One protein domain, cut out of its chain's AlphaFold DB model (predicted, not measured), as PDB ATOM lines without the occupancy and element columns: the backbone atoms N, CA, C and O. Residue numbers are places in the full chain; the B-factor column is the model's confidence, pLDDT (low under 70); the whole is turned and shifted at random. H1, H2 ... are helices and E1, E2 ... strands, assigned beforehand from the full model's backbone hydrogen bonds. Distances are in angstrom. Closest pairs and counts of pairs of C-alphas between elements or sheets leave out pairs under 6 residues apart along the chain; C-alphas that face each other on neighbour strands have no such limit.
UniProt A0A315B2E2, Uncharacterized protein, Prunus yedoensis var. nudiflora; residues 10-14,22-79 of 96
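Overview. This is residues 10 to 14 and 22 to 79 of the 96 residues of an uncharacterized protein of Prunus yedoensis var. nudiflora (UniProt A0A315B2E2). A narrow ribbon of two short parallel strands, E1 and E2, side by side, has one longer helix, H2, running back the opposite way over one side of it, with the little helix H1 packed on H2. The link of residues 39 to 50 swings round one end of the domain from E1 to H2, and a shorter link, residues 65 to 72, leads back to E2 at the other end. The printed part has 63 residues, with two named helices and two named strands in the order H1, E1, H2, E2; the sheet's order is E1, E2, and it is parallel. The class is mixed, helices and strands, with under half of the residues in named elements. The whole is only just loose, close to compact, with a radius of gyration of the C-alphas of 13.0 A and spans of 35 by 26 by 18 A.

Arrangement. H1, residues 10 to 14, and H2, residues 51 to 64, touch, with 8 pairs of C-alphas within 8 A; the closest C-alphas are those of Arg 10 and Asp 54, 5.3 A apart. Their centres are 9.5 A apart. E1, residues 33 to 38, and E2, residues 73 to 78, are parallel neighbours, with 19 degrees between their directions. The C-alphas of Met 33 and His 73, which face each other, are 4.6 A apart. N 34 and O 73 are within hydrogen-bond range at 2.8 A, as are N 77 and O 36 at 2.9 A. E1, H2 and E2 form a strand-helix-strand unit, two parallel neighbour strands with a helix between them along the chain, and its crossover is right-handed. H1 and E2 are apart. In H1 and H2 every O i to N i+4 pair is within hydrogen-bond range.

Along the chain. H1 begins at C-alpha 10, (-35.853, 48.625, -17.396), and has five residues. E1 is 15.9 A long from C-alpha 33 to C-alpha 38. H2, the longest helix, is 19.9 A long from C-alpha 51, at (-31.310, 50.314, -23.506), to C-alpha 64. E2 is 16.1 A long from C-alpha 73 to C-alpha 78, which is at (-22.685, 38.315, -27.749).

Size, cuts and confidence. The two C-alphas farthest apart are those of Asp 28 and Gly 47, 36.7 A. Residues 15 to 21 are not printed, and C-alphas 14 and 22 are 12.0 A apart across the cut, which lies in the link from H1 to E1. The link from E1 to H2, 12 residues, is long; that from H2 to E2, 8 residues, is short. The mean pLDDT of the printed part is 84.4, and residues 41 to 42 and 44 to 49 are under 70.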
ATOM      1  N   ARG A  10     -35.227  47.853 -18.460       86.62
ATOM      2  CA  ARG A  10     -35.853  48.625 -17.396       86.62
ATOM      3  C   ARG A  10     -36.199  47.738 -16.206       86.62
ATOM      4  O   ARG A  10     -35.799  48.044 -15.085       86.62
ATOM      5  N   LYS A  11     -36.851  46.598 -16.450       88.81
ATOM      6  CA  LYS A  11     -37.169  45.625 -15.392       88.81
ATOM      7  C   LYS A  11     -35.930  45.028 -14.736       88.81
ATOM      8  O   LYS A  11     -35.932  44.823 -13.524       88.81
ATOM      9  N   VAL A  12     -34.884  44.739 -15.510       89.12
ATOM     10  CA  VAL A  12     -33.622  44.207 -14.966       89.12
ATOM     11  C   VAL A  12     -32.995  45.214 -14.002       89.12
ATOM     12  O   VAL A  12     -32.616  44.858 -12.887       89.12
ATOM     13  N   PHE A  13     -32.923  46.480 -14.402       89.50
ATOM     14  CA  PHE A  13     -32.355  47.552 -13.592       89.50
ATOM     15  C   PHE A  13     -33.189  47.860 -12.349       89.50
ATOM     16  O   PHE A  13     -32.627  48.009 -11.261       89.50
ATOM     17  N   ASP A  14     -34.514  47.887 -12.485       91.44
ATOM     18  CA  ASP A  14     -35.422  48.070 -11.353       91.44
ATOM     19  C   ASP A  14     -35.275  46.920 -10.342       91.44
ATOM     20  O   ASP A  14     -35.229  47.172  -9.139       91.44
ATOM     21  N   ASP A  22     -33.999  46.570  -0.587       95.06
ATOM     22  CA  ASP A  22     -34.590  45.563   0.304       95.06
ATOM     23  C   ASP A  22     -33.517  44.888   1.175       95.06
ATOM     24  O   ASP A  22     -33.750  44.580   2.344       95.06
ATOM     25  N   GLY A  23     -32.311  44.703   0.627       93.31
ATOM     26  CA  GLY A  23     -31.150  44.181   1.345       93.31
ATOM     27  C   GLY A  23     -30.388  45.215   2.179       93.31
ATOM     28  O   GLY A  23     -29.414  44.842   2.836       93.31
ATOM     29  N   ASN A  24     -30.784  46.495   2.150       92.44
ATOM     30  CA  ASN A  24     -30.069  47.618   2.766       92.44
ATOM     31  C   ASN A  24     -28.556  47.597   2.459       92.44
ATOM     32  O   ASN A  24     -27.713  47.780   3.346       92.44
ATOM     33  N   LEU A  25     -28.209  47.310   1.199       93.00
ATOM     34  CA  LEU A  25     -26.819  47.217   0.762       93.00
ATOM     35  C   LEU A  25     -26.148  48.579   0.889       93.00
ATOM     36  O   LEU A  25     -26.741  49.611   0.565       93.00
ATOM     37  N   ARG A  26     -24.884  48.584   1.306       91.19
ATOM     38  CA  ARG A  26     -24.034  49.768   1.176       91.19
ATOM     39  C   ARG A  26     -23.535  49.912  -0.268       91.19
ATOM     40  O   ARG A  26     -23.407  48.901  -0.961       91.19
ATOM     41  N   PRO A  27     -23.164  51.124  -0.714       88.38
ATOM     42  CA  PRO A  27     -22.597  51.341  -2.048       88.38
ATOM     43  C   PRO A  27     -21.411  50.422  -2.387       88.38
ATOM     44  O   PRO A  27     -21.306  49.950  -3.515       88.38
ATOM     45  N   ASP A  28     -20.552  50.096  -1.414       89.06
ATOM     46  CA  ASP A  28     -19.407  49.189  -1.600       89.06
ATOM     47  C   ASP A  28     -19.798  47.725  -1.846       89.06
ATOM     48  O   ASP A  28     -19.001  46.957  -2.384       89.06
ATOM     49  N   GLN A  29     -21.019  47.346  -1.466       89.44
ATOM     50  CA  GLN A  29     -21.569  46.002  -1.634       89.44
ATOM     51  C   GLN A  29     -22.351  45.846  -2.940       89.44
ATOM     52  O   GLN A  29     -22.768  44.737  -3.274       89.44
ATOM     53  N   MET A  30     -22.560  46.939  -3.674       89.81
ATOM     54  CA  MET A  30     -23.289  46.906  -4.929       89.81
ATOM     55  C   MET A  30     -22.469  46.220  -6.026       89.81
ATOM     56  O   MET A  30     -21.240  46.335  -6.089       89.81
ATOM     57  N   GLY A  31     -23.157  45.516  -6.925       83.19
ATOM     58  CA  GLY A  31     -22.528  44.949  -8.113       83.19
ATOM     59  C   GLY A  31     -21.914  46.052  -8.978       83.19
ATOM     60  O   GLY A  31     -22.599  46.990  -9.367       83.19
ATOM     61  N   LYS A  32     -20.620  45.937  -9.293       87.06
ATOM     62  CA  LYS A  32     -19.897  46.928 -10.116       87.06
ATOM     63  C   LYS A  32     -20.035  46.690 -11.616       87.06
ATOM     64  O   LYS A  32     -19.733  47.580 -12.406       87.06
ATOM     65  N   MET A  33     -20.434  45.480 -12.002       90.06
ATOM     66  CA  MET A  33     -20.542  45.051 -13.390       90.06
ATOM     67  C   MET A  33     -21.772  44.166 -13.580       90.06
ATOM     68  O   MET A  33     -22.051  43.308 -12.742       90.06
ATOM     69  N   VAL A  34     -22.473  44.358 -14.693       89.56
ATOM     70  CA  VAL A  34     -23.573  43.509 -15.160       89.56
ATOM     71  C   VAL A  34     -23.168  42.930 -16.507       89.56
ATOM     72  O   VAL A  34     -22.917  43.673 -17.453       89.56
ATOM     73  N   PHE A  35     -23.105  41.603 -16.592       89.25
ATOM     74  CA  PHE A  35     -22.843  40.896 -17.842       89.25
ATOM     75  C   PHE A  35     -24.162  40.480 -18.481       89.25
ATOM     76  O   PHE A  35     -24.959  39.772 -17.864       89.25
ATOM     77  N   VAL A  36     -24.376  40.900 -19.723       86.81
ATOM     78  CA  VAL A  36     -25.538  40.515 -20.526       86.81
ATOM     79  C   VAL A  36     -25.056  39.504 -21.556       86.81
ATOM     80  O   VAL A  36     -24.465  39.869 -22.568       86.81
ATOM     81  N   LEU A  37     -25.264  38.228 -21.252       86.06
ATOM     82  CA  LEU A  37     -24.874  37.099 -22.092       86.06
ATOM     83  C   LEU A  37     -26.074  36.710 -22.957       86.06
ATOM     84  O   LEU A  37     -27.070  36.216 -22.429       86.06
ATOM     85  N   THR A  38     -26.013  36.961 -24.262       78.94
ATOM     86  CA  THR A  38     -27.150  36.695 -25.153       78.94
ATOM     87  C   THR A  38     -26.718  36.368 -26.580       78.94
ATOM     88  O   THR A  38     -25.649  36.782 -27.019       78.94
ATOM     89  N   CYS A  39     -27.569  35.641 -27.305       74.62
ATOM     90  CA  CYS A  39     -27.471  35.457 -28.759       74.62
ATOM     91  C   CYS A  39     -28.381  36.440 -29.523       74.62
ATOM     92  O   CYS A  39     -28.692  36.209 -30.686       74.62
ATOM     93  N   LEU A  40     -28.918  37.456 -28.838       73.19
ATOM     94  CA  LEU A  40     -29.756  38.485 -29.446       73.19
ATOM     95  C   LEU A  40     -28.887  39.584 -30.050       73.19
ATOM     96  O   LEU A  40     -28.021  40.141 -29.376       73.19
ATOM     97  N   GLU A  41     -29.201  39.922 -31.295       65.19
ATOM     98  CA  GLU A  41     -28.479  40.907 -32.098       65.19
ATOM     99  C   GLU A  41     -28.920  42.351 -31.802       65.19
ATOM    100  O   GLU A  41     -28.181  43.295 -32.077       65.19
ATOM    101  N   ASN A  42     -30.117  42.545 -31.230       66.25
ATOM    102  CA  ASN A  42     -30.682  43.855 -30.917       66.25
ATOM    103  C   ASN A  42     -31.289  43.928 -29.506       66.25
ATOM    104  O   ASN A  42     -31.813  42.961 -28.958       66.25
ATOM    105  N   PHE A  43     -31.221  45.125 -28.928       73.00
ATOM    106  CA  PHE A  43     -31.745  45.437 -27.593       73.00
ATOM    107  C   PHE A  43     -32.716  46.621 -27.617       73.00
ATOM    108  O   PHE A  43     -33.050  47.177 -26.574       73.00
ATOM    109  N   ASP A  44     -33.135  47.026 -28.815       68.56
ATOM    110  CA  ASP A  44     -34.175  48.026 -28.986       68.56
ATOM    111  C   ASP A  44     -35.540  47.375 -28.822       68.56
ATOM    112  O   ASP A  44     -35.829  46.345 -29.436       68.56
ATOM    113  N   ARG A  45     -36.402  48.028 -28.049       63.12
ATOM    114  CA  ARG A  45     -37.822  47.704 -28.014       63.12
ATOM    115  C   ARG A  45     -38.518  48.312 -29.223       63.12
ATOM    116  O   ARG A  45     -38.327  49.498 -29.506       63.12
ATOM    117  N   ASP A  46     -39.372  47.542 -29.895       56.22
ATOM    118  CA  ASP A  46     -40.181  48.062 -31.001       56.22
ATOM    119  C   ASP A  46     -41.023  49.264 -30.522       56.22
ATOM    120  O   ASP A  46     -41.932  49.135 -29.699       56.22
ATOM    121  N   GLY A  47     -40.683  50.459 -31.021       57.41
ATOM    122  CA  GLY A  47     -41.427  51.706 -30.814       57.41
ATOM    123  C   GLY A  47     -41.336  52.373 -29.433       57.41
ATOM    124  O   GLY A  47     -42.193  53.210 -29.150       57.41
ATOM    125  N   GLY A  48     -40.369  52.036 -28.568       58.16
ATOM    126  CA  GLY A  48     -40.433  52.445 -27.152       58.16
ATOM    127  C   GLY A  48     -39.182  53.082 -26.550       58.16
ATOM    128  O   GLY A  48     -39.174  54.277 -26.259       58.16
ATOM    129  N   SER A  49     -38.148  52.285 -26.288       63.53
ATOM    130  CA  SER A  49     -36.945  52.742 -25.590       63.53
ATOM    131  C   SER A  49     -35.718  51.954 -26.030       63.53
ATOM    132  O   SER A  49     -35.772  50.756 -26.310       63.53
ATOM    133  N   CYS A  50     -34.610  52.678 -26.107       78.44
ATOM    134  CA  CYS A  50     -33.270  52.148 -26.274       78.44
ATOM    135  C   CYS A  50     -32.706  51.805 -24.886       78.44
ATOM    136  O   CYS A  50     -32.943  52.546 -23.926       78.44
ATOM    137  N   TRP A  51     -31.922  50.728 -24.777       82.62
ATOM    138  CA  TRP A  51     -31.310  50.314 -23.506       82.62
ATOM    139  C   TRP A  51     -30.458  51.426 -22.858       82.62
ATOM    140  O   TRP A  51     -30.355  51.474 -21.632       82.62
ATOM    141  N   GLU A  52     -29.884  52.343 -23.652       84.69
ATOM    142  CA  GLU A  52     -29.139  53.514 -23.160       84.69
ATOM    143  C   GLU A  52     -30.045  54.436 -22.328       84.69
ATOM    144  O   GLU A  52     -29.653  54.871 -21.249       84.69
ATOM    145  N   SER A  53     -31.284  54.683 -22.772       87.12
ATOM    146  CA  SER A  53     -32.256  55.497 -22.027       87.12
ATOM    147  C   SER A  53     -32.698  54.814 -20.733       87.12
ATOM    148  O   SER A  53     -32.831  55.463 -19.692       87.12
ATOM    149  N   ASP A  54     -32.886  53.494 -20.771       87.75
ATOM    150  CA  ASP A  54     -33.195  52.717 -19.569       87.75
ATOM    151  C   ASP A  54     -32.029  52.750 -18.571       87.75
ATOM    152  O   ASP A  54     -32.246  52.833 -17.356       87.75
ATOM    153  N   TYR A  55     -30.795  52.759 -19.078       89.62
ATOM    154  CA  TYR A  55     -29.582  52.872 -18.279       89.62
ATOM    155  C   TYR A  55     -29.403  54.273 -17.672       89.62
ATOM    156  O   TYR A  55     -29.109  54.383 -16.482       89.62
ATOM    157  N   GLU A  56     -29.658  55.352 -18.415       90.25
ATOM    158  CA  GLU A  56     -29.686  56.717 -17.862       90.25
ATOM    159  C   GLU A  56     -30.709  56.838 -16.723       90.25
ATOM    160  O   GLU A  56     -30.449  57.428 -15.667       90.25
ATOM    161  N   ALA A  57     -31.878  56.227 -16.905       90.94
ATOM    162  CA  ALA A  57     -32.914  56.226 -15.892       90.94
ATOM    163  C   ALA A  57     -32.522  55.378 -14.662       90.94
ATOM    164  O   ALA A  57     -32.857  55.761 -13.538       90.94
ATOM    165  N   LEU A  58     -31.772  54.280 -14.830       91.12
ATOM    166  CA  LEU A  58     -31.150  53.548 -13.717       91.12
ATOM    167  C   LEU A  58     -30.162  54.436 -12.949       91.12
ATOM    168  O   LEU A  58     -30.220  54.484 -11.720       91.12
ATOM    169  N   GLN A  59     -29.271  55.145 -13.646       92.06
ATOM    170  CA  GLN A  59     -28.280  56.028 -13.019       92.06
ATOM    171  C   GLN A  59     -28.949  57.095 -12.149       92.06
ATOM    172  O   GLN A  59     -28.529  57.334 -11.012       92.06
ATOM    173  N   LYS A  60     -30.026  57.706 -12.656       93.56
ATOM    174  CA  LYS A  60     -30.827  58.672 -11.899       93.56
ATOM    175  C   LYS A  60     -31.451  58.030 -10.657       93.56
ATOM    176  O   LYS A  60     -31.299  58.571  -9.563       93.56
ATOM    177  N   ASN A  61     -32.084  56.868 -10.811       91.81
ATOM    178  CA  ASN A  61     -32.718  56.157  -9.700       91.81
ATOM    179  C   ASN A  61     -31.702  55.758  -8.611       91.81
ATOM    180  O   ASN A  61     -31.967  55.937  -7.423       91.81
ATOM    181  N   LEU A  62     -30.521  55.259  -8.996       90.62
ATOM    182  CA  LEU A  62     -29.437  54.930  -8.063       90.62
ATOM    183  C   LEU A  62     -28.977  56.169  -7.298       90.62
ATOM    184  O   LEU A  62     -28.862  56.128  -6.073       90.62
ATOM    185  N   LYS A  63     -28.778  57.294  -7.991       91.44
ATOM    186  CA  LYS A  63     -28.396  58.562  -7.364       91.44
ATOM    187  C   LYS A  63     -29.432  59.029  -6.338       91.44
ATOM    188  O   LYS A  63     -29.054  59.406  -5.232       91.44
ATOM    189  N   GLU A  64     -30.719  58.971  -6.672       92.75
ATOM    190  CA  GLU A  64     -31.815  59.346  -5.764       92.75
ATOM    191  C   GLU A  64     -31.894  58.445  -4.521       92.75
ATOM    192  O   GLU A  64     -32.305  58.897  -3.453       92.75
ATOM    193  N   LYS A  65     -31.462  57.186  -4.635       89.44
ATOM    194  CA  LYS A  65     -31.428  56.207  -3.538       89.44
ATOM    195  C   LYS A  65     -30.119  56.204  -2.737       89.44
ATOM    196  O   LYS A  65     -29.994  55.412  -1.811       89.44
ATOM    197  N   GLY A  66     -29.171  57.091  -3.050       90.38
ATOM    198  CA  GLY A  66     -27.890  57.200  -2.336       90.38
ATOM    199  C   GLY A  66     -26.779  56.282  -2.861       90.38
ATOM    200  O   GLY A  66     -25.748  56.133  -2.212       90.38
ATOM    201  N   TYR A  67     -26.960  55.698  -4.044       91.06
ATOM    202  CA  TYR A  67     -26.019  54.789  -4.706       91.06
ATOM    203  C   TYR A  67     -25.254  55.455  -5.862       91.06
ATOM    204  O   TYR A  67     -24.911  54.796  -6.842       91.06
ATOM    205  N   SER A  68     -24.984  56.763  -5.784       86.88
ATOM    206  CA  SER A  68     -24.319  57.519  -6.863       86.88
ATOM    207  C   SER A  68     -22.974  56.931  -7.291       86.88
ATOM    208  O   SER A  68     -22.637  56.965  -8.471       86.88
ATOM    209  N   ASP A  69     -22.235  56.357  -6.343       87.94
ATOM    210  CA  ASP A  69     -20.882  55.834  -6.560       87.94
ATOM    211  C   ASP A  69     -20.892  54.336  -6.915       87.94
ATOM    212  O   ASP A  69     -19.845  53.704  -7.047       87.94
ATOM    213  N   ALA A  70     -22.088  53.757  -7.047       89.44
ATOM    214  CA  ALA A  70     -22.326  52.324  -7.166       89.44
ATOM    215  C   ALA A  70     -23.043  51.957  -8.478       89.44
ATOM    216  O   ALA A  70     -23.736  50.943  -8.561       89.44
ATOM    217  N   VAL A  71     -22.898  52.801  -9.504       90.06
ATOM    218  CA  VAL A  71     -23.466  52.563 -10.833       90.06
ATOM    219  C   VAL A  71     -22.724  51.405 -11.520       90.06
ATOM    220  O   VAL A  71     -21.508  51.496 -11.714       90.06
ATOM    221  N   PRO A  72     -23.419  50.317 -11.900       90.19
ATOM    222  CA  PRO A  72     -22.786  49.173 -12.542       90.19
ATOM    223  C   PRO A  72     -22.390  49.480 -13.989       90.19
ATOM    224  O   PRO A  72     -23.166  50.059 -14.743       90.19
ATOM    225  N   HIS A  73     -21.222  48.999 -14.411       90.56
ATOM    226  CA  HIS A  73     -20.846  48.966 -15.825       90.56
ATOM    227  C   HIS A  73     -21.539  47.793 -16.517       90.56
ATOM    228  O   HIS A  73     -21.489  46.666 -16.024       90.56
ATOM    229  N   ILE A  74     -22.153  48.031 -17.672       88.44
ATOM    230  CA  ILE A  74     -22.800  46.971 -18.448       88.44
ATOM    231  C   ILE A  74     -21.827  46.463 -19.503       88.44
ATOM    232  O   ILE A  74     -21.269  47.241 -20.276       88.44
ATOM    233  N   VAL A  75     -21.636  45.148 -19.534       88.69
ATOM    234  CA  VAL A  75     -20.834  44.459 -20.541       88.69
ATOM    235  C   VAL A  75     -21.756  43.548 -21.331       88.69
ATOM    236  O   VAL A  75     -22.258  42.546 -20.816       88.69
ATOM    237  N   PHE A  76     -21.968  43.900 -22.594       83.75
ATOM    238  CA  PHE A  76     -22.679  43.049 -23.532       83.75
ATOM    239  C   PHE A  76     -21.728  42.003 -24.087       83.75
ATOM    240  O   PHE A  76     -20.685  42.332 -24.654       83.75
ATOM    241  N   TRP A  77     -22.097  40.740 -23.919       83.50
ATOM    242  CA  TRP A  77     -21.353  39.612 -24.444       83.50
ATOM    243  C   TRP A  77     -22.249  38.847 -25.409       83.50
ATOM    244  O   TRP A  77     -23.126  38.081 -25.000       83.50
ATOM    245  N   HIS A  78     -22.006  39.058 -26.700       78.44
ATOM    246  CA  HIS A  78     -22.685  38.315 -27.749       78.44
ATOM    247  C   HIS A  78     -22.129  36.887 -27.808       78.44
ATOM    248  O   HIS A  78     -20.917  36.688 -27.905       78.44
ATOM    249  N   LEU A  79     -23.007  35.897 -27.671       78.81
ATOM    250  CA  LEU A  79     -22.642  34.478 -27.665       78.81
ATOM    251  C   LEU A  79     -22.658  33.856 -29.068       78.81
ATOM    252  O   LEU A  79     -22.264  32.698 -29.209       78.81
TER     253      LEU A  79